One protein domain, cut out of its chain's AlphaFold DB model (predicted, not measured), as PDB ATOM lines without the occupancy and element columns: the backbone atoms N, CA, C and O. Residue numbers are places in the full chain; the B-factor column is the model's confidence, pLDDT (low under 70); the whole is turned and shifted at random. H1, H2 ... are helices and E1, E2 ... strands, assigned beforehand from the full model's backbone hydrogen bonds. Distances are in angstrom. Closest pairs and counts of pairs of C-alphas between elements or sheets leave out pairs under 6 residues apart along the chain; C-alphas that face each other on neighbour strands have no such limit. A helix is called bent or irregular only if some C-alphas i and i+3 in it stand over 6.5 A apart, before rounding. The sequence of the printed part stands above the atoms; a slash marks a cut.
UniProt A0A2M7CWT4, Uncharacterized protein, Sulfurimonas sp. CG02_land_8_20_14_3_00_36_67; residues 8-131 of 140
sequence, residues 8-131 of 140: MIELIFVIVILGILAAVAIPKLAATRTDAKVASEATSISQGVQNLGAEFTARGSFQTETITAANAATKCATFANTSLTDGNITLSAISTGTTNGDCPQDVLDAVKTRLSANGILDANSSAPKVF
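Overview. This is residues 8 to 131 of the 140 residues of an uncharacterized protein of Sulfurimonas sp. CG02_land_8_20_14_3_00_36_67 (UniProt A0A2M7CWT4). One very long helix, H1, sticks out of a small compact head: its residues 8 to 33 stand free as an arm, and the rest of it runs on into the head, where the short helix H2 packs on its residues 34 to 42. The remainder of the head is mostly long loops, with one three-residue strand, E1, among them. The printed part has 124 residues, with two named helices and one named strand in the order H1, E1, H2, and its class is mostly helix. It is only just loose, close to extended, with a radius of gyration of the C-alphas of 20.4 A. The C-alphas span 75 by 28 by 25 A, and the free arm of H1 makes much of the longest span.

Along the chain. H1 is residues 8 to 59, 72.5 A from first to last C-alpha; it begins at C-alpha 8 at (17.670, -13.914, -1.867) and ends at C-alpha 59 at (-51.002, 9.346, -1.787). It has a kink of 33 degrees near residue 24. It is neither bent nor irregular, but only just: C-alphas 24 and 27 are 6.2 A apart. H2 is residues 105 to 117, 18.3 A long, ending at C-alpha 117 at (-34.594, -6.577, -20.935). E1 is residues 88 to 90, 6.8 A long.

Arrangement. H1 touches H2 with its residues 34 to 42 alone; the closest C-alphas, those of Val 38 and Val 111, are 5.4 A apart. The two helices run the same way at a steep tilt of 46 degrees. H1 and E1 are near each other, with 6 pairs of C-alphas within 10 A and the closest at 8.5 A. E1 and H2 are apart. E1 pairs with no named strand, but its residues 89 to 90 are paired antiparallel with residues 80 to 81 and also with residues 130 to 131. In H2 every O i to N i+4 pair is within hydrogen-bond range; in H1 46 of 48 are.

Size, cuts and confidence. The two C-alphas farthest apart are those of Met 8 and Thr 85, at 75.6 A. Without the free residues 8 to 33, the body of 98 residues spans 38 by 27 by 19 A, with a radius of gyration of 13.0 A. The printed part has no cut. The link from H1 to E1, 28 residues, and the link from E1 to H2, 14 residues, are long. Residues 118 to 131 follow H2 with no named element. The mean pLDDT of the printed part is 75.1, and it is under 70 at residues 63 to 74, 78 to 87, 90 to 102 and 122 to 128.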
ATOM      1  N   MET A   8      17.987 -14.619  -0.615       90.38
ATOM      2  CA  MET A   8      17.670 -13.914  -1.867       90.38
ATOM      3  C   MET A   8      16.762 -14.753  -2.778       90.38
ATOM      4  O   MET A   8      15.886 -14.210  -3.446       90.38
ATOM      5  N   ILE A   9      16.935 -16.079  -2.777       92.56
ATOM      6  CA  ILE A   9      16.142 -16.984  -3.612       92.56
ATOM      7  C   ILE A   9      14.685 -17.097  -3.145       92.56
ATOM      8  O   ILE A   9      13.791 -17.137  -3.986       92.56
ATOM      9  N   GLU A  10      14.422 -17.065  -1.834       91.75
ATOM     10  CA  GLU A  10      13.052 -17.014  -1.302       91.75
ATOM     11  C   GLU A  10      12.347 -15.724  -1.730       91.75
ATOM     12  O   GLU A  10      11.181 -15.752  -2.120       91.75
ATOM     13  N   LEU A  11      13.065 -14.600  -1.744       91.88
ATOM     14  CA  LEU A  11      12.501 -13.314  -2.155       91.88
ATOM     15  C   LEU A  11      12.162 -13.290  -3.648       91.88
ATOM     16  O   LEU A  11      11.098 -12.801  -4.027       91.88
ATOM     17  N   ILE A  12      13.013 -13.890  -4.483       94.06
ATOM     18  CA  ILE A  12      12.763 -14.034  -5.922       94.06
ATOM     19  C   ILE A  12      11.543 -14.932  -6.179       94.06
ATOM     20  O   ILE A  12      10.690 -14.590  -6.997       94.06
ATOM     21  N   PHE A  13      11.402 -16.047  -5.459       94.94
ATOM     22  CA  PHE A  13      10.237 -16.923  -5.614       94.94
ATOM     23  C   PHE A  13       8.926 -16.218  -5.256       94.94
ATOM     24  O   PHE A  13       7.933 -16.358  -5.972       94.94
ATOM     25  N   VAL A  14       8.923 -15.412  -4.191       95.06
ATOM     26  CA  VAL A  14       7.735 -14.662  -3.762       95.06
ATOM     27  C   VAL A  14       7.293 -13.661  -4.830       95.06
ATOM     28  O   VAL A  14       6.113 -13.636  -5.177       95.06
ATOM     29  N   ILE A  15       8.209 -12.868  -5.397       95.50
ATOM     30  CA  ILE A  15       7.840 -11.878  -6.426       95.50
ATOM     31  C   ILE A  15       7.373 -12.539  -7.726       95.50
ATOM     32  O   ILE A  15       6.475 -12.012  -8.379       95.50
ATOM     33  N   VAL A  16       7.924 -13.703  -8.085       96.56
ATOM     34  CA  VAL A  16       7.488 -14.461  -9.269       96.56
ATOM     35  C   VAL A  16       6.065 -14.973  -9.071       96.56
ATOM     36  O   VAL A  16       5.218 -14.784  -9.944       96.56
ATOM     37  N   ILE A  17       5.769 -15.562  -7.910       96.31
ATOM     38  CA  ILE A  17       4.423 -16.056  -7.607       96.31
ATOM     39  C   ILE A  17       3.422 -14.894  -7.558       96.31
ATOM     40  O   ILE A  17       2.361 -14.981  -8.177       96.31
ATOM     41  N   LEU A  18       3.759 -13.784  -6.892       96.19
ATOM     42  CA  LEU A  18       2.912 -12.586  -6.873       96.19
ATOM     43  C   LEU A  18       2.713 -11.996  -8.275       96.19
ATOM     44  O   LEU A  18       1.609 -11.558  -8.584       96.19
ATOM     45  N   GLY A  19       3.732 -12.034  -9.137       96.56
ATOM     46  CA  GLY A  19       3.634 -11.593 -10.528       96.56
ATOM     47  C   GLY A  19       2.622 -12.410 -11.333       96.56
ATOM     48  O   GLY A  19       1.765 -11.837 -12.006       96.56
ATOM     49  N   ILE A  20       2.658 -13.741 -11.211       96.44
ATOM     50  CA  ILE A  20       1.707 -14.639 -11.889       96.44
ATOM     51  C   ILE A  20       0.288 -14.437 -11.345       96.44
ATOM     52  O   ILE A  20      -0.664 -14.307 -12.118       96.44
ATOM     53  N   LEU A  21       0.133 -14.371 -10.018       96.25
ATOM     54  CA  LEU A  21      -1.173 -14.161  -9.389       96.25
ATOM     55  C   LEU A  21      -1.770 -12.802  -9.768       96.25
ATOM     56  O   LEU A  21      -2.956 -12.735 -10.085       96.25
ATOM     57  N   ALA A  22      -0.966 -11.736  -9.794       94.75
ATOM     58  CA  ALA A  22      -1.418 -10.403 -10.182       94.75
ATOM     59  C   ALA A  22      -1.871 -10.353 -11.648       94.75
ATOM     60  O   ALA A  22      -2.922  -9.778 -11.935       94.75
ATOM     61  N   ALA A  23      -1.135 -11.006 -12.556       95.19
ATOM     62  CA  ALA A  23      -1.469 -11.042 -13.981       95.19
ATOM     63  C   ALA A  23      -2.859 -11.644 -14.254       95.19
ATOM     64  O   ALA A  23      -3.575 -11.162 -15.128       95.19
ATOM     65  N   VAL A  24      -3.270 -12.660 -13.487       94.06
ATOM     66  CA  VAL A  24      -4.594 -13.296 -13.630       94.06
ATOM     67  C   VAL A  24      -5.664 -12.598 -12.783       94.06
ATOM     68  O   VAL A  24      -6.821 -12.494 -13.198       94.06
ATOM     69  N   ALA A  25      -5.310 -12.107 -11.594       93.25
ATOM     70  CA  ALA A  25      -6.266 -11.507 -10.668       93.25
ATOM     71  C   ALA A  25      -6.753 -10.125 -11.124       93.25
ATOM     72  O   ALA A  25      -7.939  -9.836 -10.973       93.25
ATOM     73  N   ILE A  26      -5.884  -9.279 -11.692       91.69
ATOM     74  CA  ILE A  26      -6.245  -7.902 -12.076       91.69
ATOM     75  C   ILE A  26      -7.363  -7.874 -13.136       91.69
ATOM     76  O   ILE A  26      -8.379  -7.220 -12.880       91.69
ATOM     77  N   PRO A  27      -7.265  -8.599 -14.273       91.44
ATOM     78  CA  PRO A  27      -8.325  -8.592 -15.282       91.44
ATOM     79  C   PRO A  27      -9.647  -9.145 -14.739       91.44
ATOM     80  O   PRO A  27     -10.715  -8.591 -15.000       91.44
ATOM     81  N   LYS A  28      -9.575 -10.207 -13.925       90.12
ATOM     82  CA  LYS A  28     -10.759 -10.839 -13.330       90.12
ATOM     83  C   LYS A  28     -11.472  -9.907 -12.349       90.12
ATOM     84  O   LYS A  28     -12.690  -9.775 -12.408       90.12
ATOM     85  N   LEU A  29     -10.722  -9.233 -11.475       89.69
ATOM     86  CA  LEU A  29     -11.275  -8.279 -10.512       89.69
ATOM     87  C   LEU A  29     -11.867  -7.042 -11.194       89.69
ATOM     88  O   LEU A  29     -12.869  -6.519 -10.708       89.69
ATOM     89  N   ALA A  30     -11.278  -6.583 -12.300       86.81
ATOM     90  CA  ALA A  30     -11.820  -5.475 -13.079       86.81
ATOM     91  C   ALA A  30     -13.195  -5.831 -13.667       86.81
ATOM     92  O   ALA A  30     -14.159  -5.111 -13.414       86.81
ATOM     93  N   ALA A  31     -13.308  -6.982 -14.340       86.50
ATOM     94  CA  ALA A  31     -14.574  -7.447 -14.910       86.50
ATOM     95  C   ALA A  31     -15.665  -7.615 -13.838       86.50
ATOM     96  O   ALA A  31     -16.745  -7.043 -13.960       86.50
ATOM     97  N   THR A  32     -15.361  -8.296 -12.724       87.44
ATOM     98  CA  THR A  32     -16.348  -8.508 -11.647       87.44
ATOM     99  C   THR A  32     -16.807  -7.201 -10.996       87.44
ATOM    100  O   THR A  32     -17.967  -7.085 -10.601       87.44
ATOM    101  N   ARG A  33     -15.933  -6.191 -10.879       86.56
ATOM    102  CA  ARG A  33     -16.327  -4.869 -10.362       86.56
ATOM    103  C   ARG A  33     -17.279  -4.152 -11.315       86.56
ATOM    104  O   ARG A  33     -18.242  -3.553 -10.840       86.56
ATOM    105  N   THR A  34     -17.027  -4.211 -12.619       85.62
ATOM    106  CA  THR A  34     -17.921  -3.635 -13.634       85.62
ATOM    107  C   THR A  34     -19.278  -4.337 -13.617       85.62
ATOM    108  O   THR A  34     -20.302  -3.665 -13.504       85.62
ATOM    109  N   ASP A  35     -19.303  -5.672 -13.587       86.69
ATOM    110  CA  ASP A  35     -20.547  -6.452 -13.516       86.69
ATOM    111  C   ASP A  35     -21.365  -6.133 -12.257       86.69
ATOM    112  O   ASP A  35     -22.588  -5.968 -12.319       86.69
ATOM    113  N   ALA A  36     -20.693  -5.996 -11.109       85.69
ATOM    114  CA  ALA A  36     -21.334  -5.625  -9.851       85.69
ATOM    115  C   ALA A  36     -21.963  -4.224  -9.918       85.69
ATOM    116  O   ALA A  36     -23.091  -4.041  -9.456       85.69
ATOM    117  N   LYS A  37     -21.277  -3.249 -10.532       83.81
ATOM    118  CA  LYS A  37     -21.833  -1.905 -10.757       83.81
ATOM    119  C   LYS A  37     -23.076  -1.961 -11.639       83.81
ATOM    120  O   LYS A  37     -24.110  -1.429 -11.250       83.81
ATOM    121  N   VAL A  38     -23.006  -2.665 -12.769       85.94
ATOM    122  CA  VAL A  38     -24.141  -2.821 -13.693       85.94
ATOM    123  C   VAL A  38     -25.353  -3.436 -12.982       85.94
ATOM    124  O   VAL A  38     -26.475  -2.957 -13.137       85.94
ATOM    125  N   ALA A  39     -25.144  -4.482 -12.179       85.75
ATOM    126  CA  ALA A  39     -26.217  -5.130 -11.427       85.75
ATOM    127  C   ALA A  39     -26.817  -4.217 -10.342       85.75
ATOM    128  O   ALA A  39     -28.042  -4.166 -10.194       85.75
ATOM    129  N   SER A  40     -25.973  -3.488  -9.606       83.56
ATOM    130  CA  SER A  40     -26.396  -2.557  -8.554       83.56
ATOM    131  C   SER A  40     -27.224  -1.402  -9.116       83.56
ATOM    132  O   SER A  40     -28.294  -1.098  -8.588       83.56
ATOM    133  N   GLU A  41     -26.772  -0.792 -10.213       80.50
ATOM    134  CA  GLU A  41     -27.473   0.307 -10.888       80.50
ATOM    135  C   GLU A  41     -28.826  -0.158 -11.436       80.50
ATOM    136  O   GLU A  41     -29.859   0.436 -11.133       80.50
ATOM    137  N   ALA A  42     -28.859  -1.279 -12.167       80.62
ATOM    138  CA  ALA A  42     -30.105  -1.814 -12.717       80.62
ATOM    139  C   ALA A  42     -31.132  -2.153 -11.619       80.62
ATOM    140  O   ALA A  42     -32.329  -1.884 -11.771       80.62
ATOM    141  N   THR A  43     -30.671  -2.707 -10.494       83.62
ATOM    142  CA  THR A  43     -31.527  -3.018  -9.340       83.62
ATOM    143  C   THR A  43     -32.041  -1.745  -8.675       83.62
ATOM    144  O   THR A  43     -33.236  -1.645  -8.405       83.62
ATOM    145  N   SER A  44     -31.174  -0.751  -8.469       80.38
ATOM    146  CA  SER A  44     -31.542   0.530  -7.851       80.38
ATOM    147  C   SER A  44     -32.593   1.273  -8.676       80.38
ATOM    148  O   SER A  44     -33.568   1.777  -8.123       80.38
ATOM    149  N   ILE A  45     -32.461   1.259 -10.005       77.62
ATOM    150  CA  ILE A  45     -33.443   1.841 -10.929       77.62
ATOM    151  C   ILE A  45     -34.779   1.093 -10.843       77.62
ATOM    152  O   ILE A  45     -35.833   1.717 -10.734       77.62
ATOM    153  N   SER A  46     -34.747  -0.242 -10.830       80.44
ATOM    154  CA  SER A  46     -35.954  -1.074 -10.709       80.44
ATOM    155  C   SER A  46     -36.687  -0.857  -9.377       80.44
ATOM    156  O   SER A  46     -37.916  -0.863  -9.333       80.44
ATOM    157  N   GLN A  47     -35.947  -0.658  -8.284       81.50
ATOM    158  CA  GLN A  47     -36.507  -0.296  -6.978       81.50
ATOM    159  C   GLN A  47     -37.080   1.122  -6.988       81.50
ATOM    160  O   GLN A  47     -38.162   1.338  -6.456       81.50
ATOM    161  N   GLY A  48     -36.405   2.066  -7.650       77.25
ATOM    162  CA  GLY A  48     -36.904   3.427  -7.841       77.25
ATOM    163  C   GLY A  48     -38.293   3.441  -8.479       77.25
ATOM    164  O   GLY A  48     -39.208   4.036  -7.923       77.25
ATOM    165  N   VAL A  49     -38.489   2.709  -9.580       76.31
ATOM    166  CA  VAL A  49     -39.803   2.587 -10.244       76.31
ATOM    167  C   VAL A  49     -40.869   1.994  -9.311       76.31
ATOM    168  O   VAL A  49     -41.992   2.492  -9.271       76.31
ATOM    169  N   GLN A  50     -40.536   0.950  -8.547       80.88
ATOM    170  CA  GLN A  50     -41.477   0.307  -7.617       80.88
ATOM    171  C   GLN A  50     -41.877   1.224  -6.459       80.88
ATOM    172  O   GLN A  50     -43.062   1.330  -6.147       80.88
ATOM    173  N   ASN A  51     -40.910   1.922  -5.861       79.19
ATOM    174  CA  ASN A  51     -41.167   2.878  -4.786       79.19
ATOM    175  C   ASN A  51     -42.073   4.011  -5.271       79.19
ATOM    176  O   ASN A  51     -42.972   4.426  -4.551       79.19
ATOM    177  N   LEU A  52     -41.897   4.464  -6.513       75.69
ATOM    178  CA  LEU A  52     -42.768   5.477  -7.105       75.69
ATOM    179  C   LEU A  52     -44.202   4.980  -7.300       75.69
ATOM    180  O   LEU A  52     -45.144   5.701  -6.974       75.69
ATOM    181  N   GLY A  53     -44.387   3.739  -7.754       76.94
ATOM    182  CA  GLY A  53     -45.719   3.129  -7.805       76.94
ATOM    183  C   GLY A  53     -46.367   2.997  -6.422       76.94
ATOM    184  O   GLY A  53     -47.567   3.243  -6.273       76.94
ATOM    185  N   ALA A  54     -45.578   2.660  -5.397       80.06
ATOM    186  CA  ALA A  54     -46.047   2.581  -4.015       80.06
ATOM    187  C   ALA A  54     -46.460   3.957  -3.463       80.06
ATOM    188  O   ALA A  54     -47.544   4.077  -2.894       80.06
ATOM    189  N   GLU A  55     -45.658   5.000  -3.693       78.19
ATOM    190  CA  GLU A  55     -45.979   6.381  -3.302       78.19
ATOM    191  C   GLU A  55     -47.268   6.877  -3.965       78.19
ATOM    192  O   GLU A  55     -48.139   7.431  -3.291       78.19
ATOM    193  N   PHE A  56     -47.441   6.618  -5.267       75.88
ATOM    194  CA  PHE A  56     -48.673   6.978  -5.971       75.88
ATOM    195  C   PHE A  56     -49.892   6.244  -5.406       75.88
ATOM    196  O   PHE A  56     -50.944   6.847  -5.209       75.88
ATOM    197  N   THR A  57     -49.751   4.957  -5.081       79.00
ATOM    198  CA  THR A  57     -50.831   4.165  -4.467       79.00
ATOM    199  C   THR A  57     -51.188   4.681  -3.071       79.00
ATOM    200  O   THR A  57     -52.357   4.695  -2.700       79.00
ATOM    201  N   ALA A  58     -50.196   5.126  -2.295       80.81
ATOM    202  CA  ALA A  58     -50.405   5.621  -0.940       80.81
ATOM    203  C   ALA A  58     -51.022   7.029  -0.894       80.81
ATOM    204  O   ALA A  58     -51.774   7.333   0.032       80.81
ATOM    205  N   ARG A  59     -50.690   7.902  -1.856       76.56
ATOM    206  CA  ARG A  59     -51.002   9.346  -1.787       76.56
ATOM    207  C   ARG A  59     -51.884   9.861  -2.925       76.56
ATOM    208  O   ARG A  59     -52.286  11.021  -2.885       76.56
ATOM    209  N   GLY A  60     -52.145   9.055  -3.953       73.94
ATOM    210  CA  GLY A  60     -52.925   9.436  -5.140       73.94
ATOM    211  C   GLY A  60     -52.281  10.519  -6.017       73.94
ATOM    212  O   GLY A  60     -52.880  10.953  -6.994       73.94
ATOM    213  N   SER A  61     -51.080  10.979  -5.667       72.94
ATOM    214  CA  SER A  61     -50.343  12.050  -6.337       72.94
ATOM    215  C   SER A  61     -48.847  11.897  -6.072       72.94
ATOM    216  O   SER A  61     -48.434  11.274  -5.090       72.94
ATOM    217  N   PHE A  62     -48.027  12.482  -6.938       71.81
ATOM    218  CA  PHE A  62     -46.591  12.592  -6.701       71.81
ATOM    219  C   PHE A  62     -46.267  13.938  -6.044       71.81
ATOM    220  O   PHE A  62     -46.842  14.964  -6.402       71.81
ATOM    221  N   GLN A  63     -45.319  13.966  -5.107       64.44
ATOM    222  CA  GLN A  63     -44.756  15.230  -4.619       64.44
ATOM    223  C   GLN A  63     -43.878  15.856  -5.717       64.44
ATOM    224  O   GLN A  63     -43.275  15.126  -6.509       64.44
ATOM    225  N   THR A  64     -43.787  17.191  -5.762       53.25
ATOM    226  CA  THR A  64     -42.852  17.936  -6.627       53.25
ATOM    227  C   THR A  64     -41.425  17.743  -6.138       53.25
ATOM    228  O   THR A  64     -40.780  18.658  -5.636       53.25
ATOM    229  N   GLU A  65     -40.924  16.530  -6.264       50.84
ATOM    230  CA  GLU A  65     -39.520  16.244  -6.101       50.84
ATOM    231  C   GLU A  65     -39.019  15.808  -7.464       50.84
ATOM    232  O   GLU A  65     -39.547  14.883  -8.087       50.84
ATOM    233  N   THR A  66     -37.987  16.494  -7.956       49.06
ATOM    234  CA  THR A  66     -37.076  15.854  -8.894       49.06
ATOM    235  C   THR A  66     -36.616  14.606  -8.170       49.06
ATOM    236  O   THR A  66     -35.828  14.702  -7.226       49.06
ATOM    237  N   ILE A  67     -37.165  13.451  -8.551       51.31
ATOM    238  CA  ILE A  67     -36.755  12.157  -8.026       51.31
ATOM    239  C   ILE A  67     -35.358  11.940  -8.594       51.31
ATOM    240  O   ILE A  67     -35.124  11.264  -9.598       51.31
ATOM    241  N   THR A  68     -34.403  12.589  -7.939       48.66
ATOM    242  CA  THR A  68     -32.970  12.487  -8.164       48.66
ATOM    243  C   THR A  68     -32.559  11.190  -7.494       48.66
ATOM    244  O   THR A  68     -31.830  11.180  -6.516       48.66
ATOM    245  N   ALA A  69     -33.170  10.110  -7.985       46.47
ATOM    246  CA  ALA A  69     -33.255   8.800  -7.391       46.47
ATOM    247  C   ALA A  69     -33.792   8.812  -5.944       46.47
ATOM    248  O   ALA A  69     -33.200   9.367  -5.027       46.47
ATOM    249  N   ALA A  70     -34.854   8.047  -5.688       41.53
ATOM    250  CA  ALA A  70     -35.241   7.669  -4.322       41.53
ATOM    251  C   ALA A  70     -34.107   6.946  -3.542       41.53
ATOM    252  O   ALA A  70     -34.284   6.604  -2.383       41.53
ATOM    253  N   ASN A  71     -32.939   6.741  -4.164       45.00
ATOM    254  CA  ASN A  71     -31.672   6.395  -3.544       45.00
ATOM    255  C   ASN A  71     -30.548   7.197  -4.220       45.00
ATOM    256  O   ASN A  71     -30.292   6.980  -5.403       45.00
ATOM    257  N   ALA A  72     -29.772   7.991  -3.474       50.25
ATOM    258  CA  ALA A  72     -28.536   8.657  -3.937       50.25
ATOM    259  C   ALA A  72     -27.458   7.709  -4.545       50.25
ATOM    260  O   ALA A  72     -26.362   8.138  -4.910       50.25
ATOM    261  N   ALA A  73     -27.768   6.413  -4.630       53.91
ATOM    262  CA  ALA A  73     -26.972   5.338  -5.191       53.91
ATOM    263  C   ALA A  73     -27.132   5.145  -6.707       53.91
ATOM    264  O   ALA A  73     -26.294   4.466  -7.284       53.91
ATOM    265  N   THR A  74     -28.169   5.694  -7.355       60.53
ATOM    266  CA  THR A  74     -28.303   5.557  -8.819       60.53
ATOM    267  C   THR A  74     -27.510   6.658  -9.507       60.53
ATOM    268  O   THR A  74     -27.867   7.832  -9.419       60.53
ATOM    269  N   LYS A  75     -26.424   6.286 -10.181       70.25
ATOM    270  CA  LYS A  75     -25.506   7.222 -10.844       70.25
ATOM    271  C   LYS A  75     -25.695   7.275 -12.352       70.25
ATOM    272  O   LYS A  75     -25.273   8.244 -12.978       70.25
ATOM    273  N   CYS A  76     -26.338   6.256 -12.921       73.12
ATOM    274  CA  CYS A  76     -26.542   6.135 -14.362       73.12
ATOM    275  C   CYS A  76     -27.901   6.660 -14.861       73.12
ATOM    276  O   CYS A  76     -28.082   6.780 -16.069       73.12
ATOM    277  N   ALA A  77     -28.871   6.966 -13.990       72.88
ATOM    278  CA  ALA A  77     -30.228   7.341 -14.402       72.88
ATOM    279  C   ALA A  77     -30.867   8.399 -13.493       72.88
ATOM    280  O   ALA A  77     -30.600   8.447 -12.293       72.88
ATOM    281  N   THR A  78     -31.768   9.203 -14.064       69.19
ATOM    282  CA  THR A  78     -32.596  10.172 -13.332       69.19
ATOM    283  C   THR A  78     -34.069   9.967 -13.676       69.19
ATOM    284  O   THR A  78     -34.410   9.632 -14.808       69.19
ATOM    285  N   PHE A  79     -34.961  10.158 -12.706       68.56
ATOM    286  CA  PHE A  79     -36.402  10.070 -12.926       68.56
ATOM    287  C   PHE A  79     -36.963  11.487 -13.000       68.56
ATOM    288  O   PHE A  79     -36.718  12.297 -12.106       68.56
ATOM    289  N   ALA A  80     -37.710  11.797 -14.059       66.62
ATOM    290  CA  ALA A  80     -38.396  13.074 -14.175       66.62
ATOM    291  C   ALA A  80     -39.897  12.831 -14.124       66.62
ATOM    292  O   ALA A  80     -40.463  12.089 -14.931       66.62
ATOM    293  N   ASN A  81     -40.552  13.471 -13.165       63.22
ATOM    294  CA  ASN A  81     -41.994  13.510 -13.179       63.22
ATOM    295  C   ASN A  81     -42.459  14.535 -14.223       63.22
ATOM    296  O   ASN A  81     -42.070  15.700 -14.160       63.22
ATOM    297  N   THR A  82     -43.271  14.100 -15.181       60.16
ATOM    298  CA  THR A  82     -43.865  14.978 -16.198       60.16
ATOM    299  C   THR A  82     -45.241  15.502 -15.805       60.16
ATOM    300  O   THR A  82     -45.724  16.422 -16.457       60.16
ATOM    301  N   SER A  83     -45.876  14.954 -14.760       61.00
ATOM    302  CA  SER A  83     -47.157  15.439 -14.234       61.00
ATOM    303  C   SER A  83     -47.431  14.941 -12.807       61.00
ATOM    304  O   SER A  83     -47.445  13.743 -12.527       61.00
ATOM    305  N   LEU A  84     -47.707  15.868 -11.888       62.94
ATOM    306  CA  LEU A  84     -48.007  15.558 -10.480       62.94
ATOM    307  C   LEU A  84     -49.401  14.940 -10.286       62.94
ATOM    308  O   LEU A  84     -49.662  14.331  -9.249       62.94
ATOM    309  N   THR A  85     -50.274  15.094 -11.283       61.09
ATOM    310  CA  THR A  85     -51.698  14.737 -11.233       61.09
ATOM    311  C   THR A  85     -52.061  13.542 -12.108       61.09
ATOM    312  O   THR A  85     -52.972  12.805 -11.755       61.09
ATOM    313  N   ASP A  86     -51.341  13.290 -13.206       64.62
ATOM    314  CA  ASP A  86     -51.770  12.286 -14.200       64.62
ATOM    315  C   ASP A  86     -51.265  10.864 -13.906       64.62
ATOM    316  O   ASP A  86     -51.456   9.952 -14.710       64.62
ATOM    317  N   GLY A  87     -50.582  10.653 -12.776       66.88
ATOM    318  CA  GLY A  87     -50.059   9.335 -12.398       66.88
ATOM    319  C   GLY A  87     -48.980   8.787 -13.339       66.88
ATOM    320  O   GLY A  87     -48.666   7.597 -13.276       66.88
ATOM    321  N   ASN A  88     -48.396   9.642 -14.184       72.94
ATOM    322  CA  ASN A  88     -47.392   9.282 -15.180       72.94
ATOM    323  C   ASN A  88     -46.001   9.784 -14.786       72.94
ATOM    324  O   ASN A  88     -45.797  10.977 -14.574       72.94
ATOM    325  N   ILE A  89     -45.021   8.882 -14.793       71.94
ATOM    326  CA  ILE A  89     -43.598   9.207 -14.648       71.94
ATOM    327  C   ILE A  89     -42.861   8.821 -15.924       71.94
ATOM    328  O   ILE A  89     -43.008   7.706 -16.420       71.94
ATOM    329  N   THR A  90     -42.000   9.704 -16.417       68.19
ATOM    330  CA  THR A  90     -41.033   9.381 -17.472       68.19
ATOM    331  C   THR A  90     -39.650   9.158 -16.871       68.19
ATOM    332  O   THR A  90     -39.137  10.012 -16.146       68.19
ATOM    333  N   LEU A  91     -38.986   8.044 -17.179       68.56
ATOM    334  CA  LEU A  91     -37.565   7.921 -16.826       68.56
ATOM    335  C   LEU A  91     -36.733   8.843 -17.700       68.56
ATOM    336  O   LEU A  91     -36.462   8.472 -18.829       68.56
ATOM    337  N   SER A  92     -36.287   9.989 -17.193       67.12
ATOM    338  CA  SER A  92     -35.384  10.861 -17.946       67.12
ATOM    339  C   SER A  92     -34.075  10.151 -18.316       67.12
ATOM    340  O   SER A  92     -33.726   9.102 -17.771       67.12
ATOM    341  N   ALA A  93     -33.367  10.733 -19.285       59.62
ATOM    342  CA  ALA A  93     -32.194  10.178 -19.948       59.62
ATOM    343  C   ALA A  93     -31.265   9.381 -19.010       59.62
ATOM    344  O   ALA A  93     -30.712   9.908 -18.043       59.62
ATOM    345  N   ILE A  94     -31.037   8.113 -19.359       69.94
ATOM    346  CA  ILE A  94     -29.954   7.314 -18.787       69.94
ATOM    347  C   ILE A  94     -28.676   7.738 -19.502       69.94
ATOM    348  O   ILE A  94     -28.475   7.444 -20.687       69.94
ATOM    349  N   SER A  95     -27.847   8.501 -18.801       63.44
ATOM    350  CA  SER A  95     -26.695   9.184 -19.377       63.44
ATOM    351  C   SER A  95     -25.525   9.202 -18.401       63.44
ATOM    352  O   SER A  95     -25.695   9.055 -17.194       63.44
ATOM    353  N   THR A  96     -24.324   9.418 -18.932       60.25
ATOM    354  CA  THR A  96     -23.069   9.536 -18.171       60.25
ATOM    355  C   THR A  96     -22.994  10.813 -17.314       60.25
ATOM    356  O   THR A  96     -21.983  11.080 -16.668       60.25
ATOM    357  N   GLY A  97     -24.063  11.619 -17.309       54.59
ATOM    358  CA  GLY A  97     -24.119  12.974 -16.779       54.59
ATOM    359  C   GLY A  97     -24.323  13.052 -15.271       54.59
ATOM    360  O   GLY A  97     -25.344  13.545 -14.804       54.59
ATOM    361  N   THR A  98     -23.314  12.659 -14.504       51.50
ATOM    362  CA  THR A  98     -23.005  13.360 -13.252       51.50
ATOM    363  C   THR A  98     -21.600  13.933 -13.365       51.50
ATOM    364  O   THR A  98     -20.750  13.386 -14.067       51.50
ATOM    365  N   THR A  99     -21.342  15.047 -12.682       47.56
ATOM    366  CA  THR A  99     -20.084  15.820 -12.720       47.56
ATOM    367  C   THR A  99     -18.820  15.020 -12.370       47.56
ATOM    368  O   THR A  99     -17.719  15.551 -12.470       47.56
ATOM    369  N   ASN A 100     -18.966  13.752 -11.976       53.69
ATOM    370  CA  ASN A 100     -17.917  12.929 -11.388       53.69
ATOM    371  C   ASN A 100     -17.544  11.694 -12.233       53.69
ATOM    372  O   ASN A 100     -16.672  10.933 -11.823       53.69
ATOM    373  N   GLY A 101     -18.181  11.460 -13.391       60.16
ATOM    374  CA  GLY A 101     -17.909  10.261 -14.201       60.16
ATOM    375  C   GLY A 101     -18.338   8.951 -13.522       60.16
ATOM    376  O   GLY A 101     -17.791   7.888 -13.815       60.16
ATOM    377  N   ASP A 102     -19.314   9.025 -12.608       68.56
ATOM    378  CA  ASP A 102     -19.767   7.898 -11.782       68.56
ATOM    379  C   ASP A 102     -20.413   6.766 -12.611       68.56
ATOM    380  O   ASP A 102     -20.469   5.622 -12.155       68.56
ATOM    381  N   CYS A 103     -20.840   7.062 -13.847       75.12
ATOM    382  CA  CYS A 103     -21.346   6.092 -14.818       75.12
ATOM    383  C   CYS A 103     -20.472   6.068 -16.092       75.12
ATOM    384  O   CYS A 103     -20.693   6.867 -17.006       75.12
ATOM    385  N   PRO A 104     -19.468   5.175 -16.163       78.06
ATOM    386  CA  PRO A 104     -18.700   4.905 -17.381       78.06
ATOM    387  C   PRO A 104     -19.587   4.441 -18.551       78.06
ATOM    388  O   PRO A 104     -20.634   3.836 -18.328       78.06
ATOM    389  N   GLN A 105     -19.167   4.683 -19.798       79.12
ATOM    390  CA  GLN A 105     -19.979   4.367 -20.986       79.12
ATOM    391  C   GLN A 105     -20.234   2.857 -21.160       79.12
ATOM    392  O   GLN A 105     -21.337   2.456 -21.512       79.12
ATOM    393  N   ASP A 106     -19.250   2.014 -20.851       82.56
ATOM    394  CA  ASP A 106     -19.367   0.550 -20.856       82.56
ATOM    395  C   ASP A 106     -20.400   0.052 -19.833       82.56
ATOM    396  O   ASP A 106     -21.226  -0.813 -20.132       82.56
ATOM    397  N   VAL A 107     -20.406   0.652 -18.640       83.38
ATOM    398  CA  VAL A 107     -21.419   0.390 -17.609       83.38
ATOM    399  C   VAL A 107     -22.786   0.880 -18.078       83.38
ATOM    400  O   VAL A 107     -23.773   0.168 -17.923       83.38
ATOM    401  N   LEU A 108     -22.851   2.070 -18.674       81.19
ATOM    402  CA  LEU A 108     -24.083   2.675 -19.164       81.19
ATOM    403  C   LEU A 108     -24.772   1.802 -20.220       81.19
ATOM    404  O   LEU A 108     -25.972   1.545 -20.116       81.19
ATOM    405  N   ASP A 109     -24.024   1.318 -21.208       84.19
ATOM    406  CA  ASP A 109     -24.557   0.485 -22.289       84.19
ATOM    407  C   ASP A 109     -25.048  -0.871 -21.756       84.19
ATOM    408  O   ASP A 109     -26.132  -1.348 -22.119       84.19
ATOM    409  N   ALA A 110     -24.311  -1.462 -20.810       85.44
ATOM    410  CA  ALA A 110     -24.726  -2.684 -20.130       85.44
ATOM    411  C   ALA A 110     -25.982  -2.467 -19.262       85.44
ATOM    412  O   ALA A 110     -26.905  -3.284 -19.290       85.44
ATOM    413  N   VAL A 111     -26.068  -1.350 -18.532       84.25
ATOM    414  CA  VAL A 111     -27.245  -0.981 -17.728       84.25
ATOM    415  C   VAL A 111     -28.462  -0.771 -18.625       84.25
ATOM    416  O   VAL A 111     -29.512  -1.348 -18.349       84.25
ATOM    417  N   LYS A 112     -28.335  -0.034 -19.736       81.62
ATOM    418  CA  LYS A 112     -29.419   0.146 -20.717       81.62
ATOM    419  C   LYS A 112     -29.926  -1.185 -21.257       81.62
ATOM    420  O   LYS A 112     -31.131  -1.421 -21.264       81.62
ATOM    421  N   THR A 113     -29.013  -2.083 -21.617       85.38
ATOM    422  CA  THR A 113     -29.358  -3.428 -22.094       85.38
ATOM    423  C   THR A 113     -30.166  -4.201 -21.047       85.38
ATOM    424  O   THR A 113     -31.222  -4.754 -21.359       85.38
ATOM    425  N   ARG A 114     -29.730  -4.202 -19.778       83.75
ATOM    426  CA  ARG A 114     -30.452  -4.892 -18.691       83.75
ATOM    427  C   ARG A 114     -31.802  -4.262 -18.381       83.75
ATOM    428  O   ARG A 114     -32.759  -4.978 -18.106       83.75
ATOM    429  N   LEU A 115     -31.897  -2.941 -18.420       81.56
ATOM    430  CA  LEU A 115     -33.149  -2.238 -18.169       81.56
ATOM    431  C   LEU A 115     -34.143  -2.427 -19.310       81.56
ATOM    432  O   LEU A 115     -35.320  -2.617 -19.034       81.56
ATOM    433  N   SER A 116     -33.693  -2.442 -20.565       81.31
ATOM    434  CA  SER A 116     -34.540  -2.797 -21.709       81.31
ATOM    435  C   SER A 116     -35.050  -4.240 -21.589       81.31
ATOM    436  O   SER A 116     -36.249  -4.475 -21.722       81.31
ATOM    437  N   ALA A 117     -34.190  -5.190 -21.198       81.56
ATOM    438  CA  ALA A 117     -34.594  -6.577 -20.935       81.56
ATOM    439  C   ALA A 117     -35.611  -6.705 -19.783       81.56
ATOM    440  O   ALA A 117     -36.531  -7.514 -19.854       81.56
ATOM    441  N   ASN A 118     -35.487  -5.869 -18.748       79.44
ATOM    442  CA  ASN A 118     -36.454  -5.780 -17.650       79.44
ATOM    443  C   ASN A 118     -37.704  -4.953 -18.012       79.44
ATOM    444  O   ASN A 118     -38.547  -4.695 -17.152       79.44
ATOM    445  N   GLY A 119     -37.820  -4.495 -19.261       77.88
ATOM    446  CA  GLY A 119     -38.923  -3.673 -19.740       77.88
ATOM    447  C   GLY A 119     -38.982  -2.292 -19.094       77.88
ATOM    448  O   GLY A 119     -40.049  -1.691 -19.076       77.88
ATOM    449  N   ILE A 120     -37.887  -1.788 -18.525       79.19
ATOM    450  CA  ILE A 120     -37.814  -0.470 -17.886       79.19
ATOM    451  C   ILE A 120     -37.502   0.641 -18.887       79.19
ATOM    452  O   ILE A 120     -37.935   1.773 -18.690       79.19
ATOM    453  N   LEU A 121     -36.810   0.315 -19.977       76.44
ATOM    454  CA  LEU A 121     -36.602   1.216 -21.109       76.44
ATOM    455  C   LEU A 121     -37.442   0.804 -22.305       76.44
ATOM    456  O   LEU A 121     -37.882  -0.341 -22.405       76.44
ATOM    457  N   ASP A 122     -37.658   1.756 -23.206       68.81
ATOM    458  CA  ASP A 122     -38.244   1.471 -24.504       68.81
ATOM    459  C   ASP A 122     -37.285   0.648 -25.391       68.81
ATOM    460  O   ASP A 122     -36.090   0.501 -25.112       68.81
ATOM    461  N   ALA A 123     -37.819   0.074 -26.471       55.00
ATOM    462  CA  ALA A 123     -37.073  -0.824 -27.358       55.00
ATOM    463  C   ALA A 123     -35.884  -0.147 -28.077       55.00
ATOM    464  O   ALA A 123     -35.005  -0.843 -28.579       55.00
ATOM    465  N   ASN A 124     -35.827   1.190 -28.098       54.34
ATOM    466  CA  ASN A 124     -34.769   1.959 -28.756       54.34
ATOM    467  C   ASN A 124     -33.697   2.488 -27.791       54.34
ATOM    468  O   ASN A 124     -32.767   3.166 -28.236       54.34
ATOM    469  N   SER A 125     -33.789   2.186 -26.486       60.03
ATOM    470  CA  SER A 125     -32.796   2.550 -25.454       60.03
ATOM    471  C   SER A 125     -32.423   4.043 -25.418       60.03
ATOM    472  O   SER A 125     -31.371   4.419 -24.889       60.03
ATOM    473  N   SER A 126     -33.276   4.886 -26.005       53.09
ATOM    474  CA  SER A 126     -32.989   6.288 -26.326       53.09
ATOM    475  C   SER A 126     -34.129   7.222 -25.937       53.09
ATOM    476  O   SER A 126     -33.867   8.414 -25.780       53.09
ATOM    477  N   ALA A 127     -35.357   6.716 -25.734       56.12
ATOM    478  CA  ALA A 127     -36.459   7.523 -25.228       56.12
ATOM    479  C   ALA A 127     -36.903   7.056 -23.825       56.12
ATOM    480  O   ALA A 127     -36.881   5.863 -23.504       56.12
ATOM    481  N   PRO A 128     -37.278   8.005 -22.953       61.22
ATOM    482  CA  PRO A 128     -37.727   7.720 -21.599       61.22
ATOM    483  C   PRO A 128     -38.992   6.847 -21.624       61.22
ATOM    484  O   PRO A 128     -40.006   7.248 -22.196       61.22
ATOM    485  N   LYS A 129     -38.981   5.663 -20.988       72.50
ATOM    486  CA  LYS A 129     -40.218   4.879 -20.844       72.50
ATOM    487  C   LYS A 129     -41.178   5.627 -19.918       72.50
ATOM    488  O   LYS A 129     -40.797   6.018 -18.811       72.50
ATOM    489  N   VAL A 130     -42.419   5.794 -20.368       73.69
ATOM    490  CA  VAL A 130     -43.516   6.289 -19.534       73.69
ATOM    491  C   VAL A 130     -44.039   5.127 -18.696       73.69
ATOM    492  O   VAL A 130     -44.454   4.094 -19.226       73.69
ATOM    493  N   PHE A 131     -44.020   5.299 -17.383       74.44
ATOM    494  CA  PHE A 131     -44.690   4.432 -16.432       74.44
ATOM    495  C   PHE A 131     -45.967   5.112 -15.967       74.44
ATOM    496  O   PHE A 131     -45.925   6.188 -15.373       74.44
TER     497      PHE A 131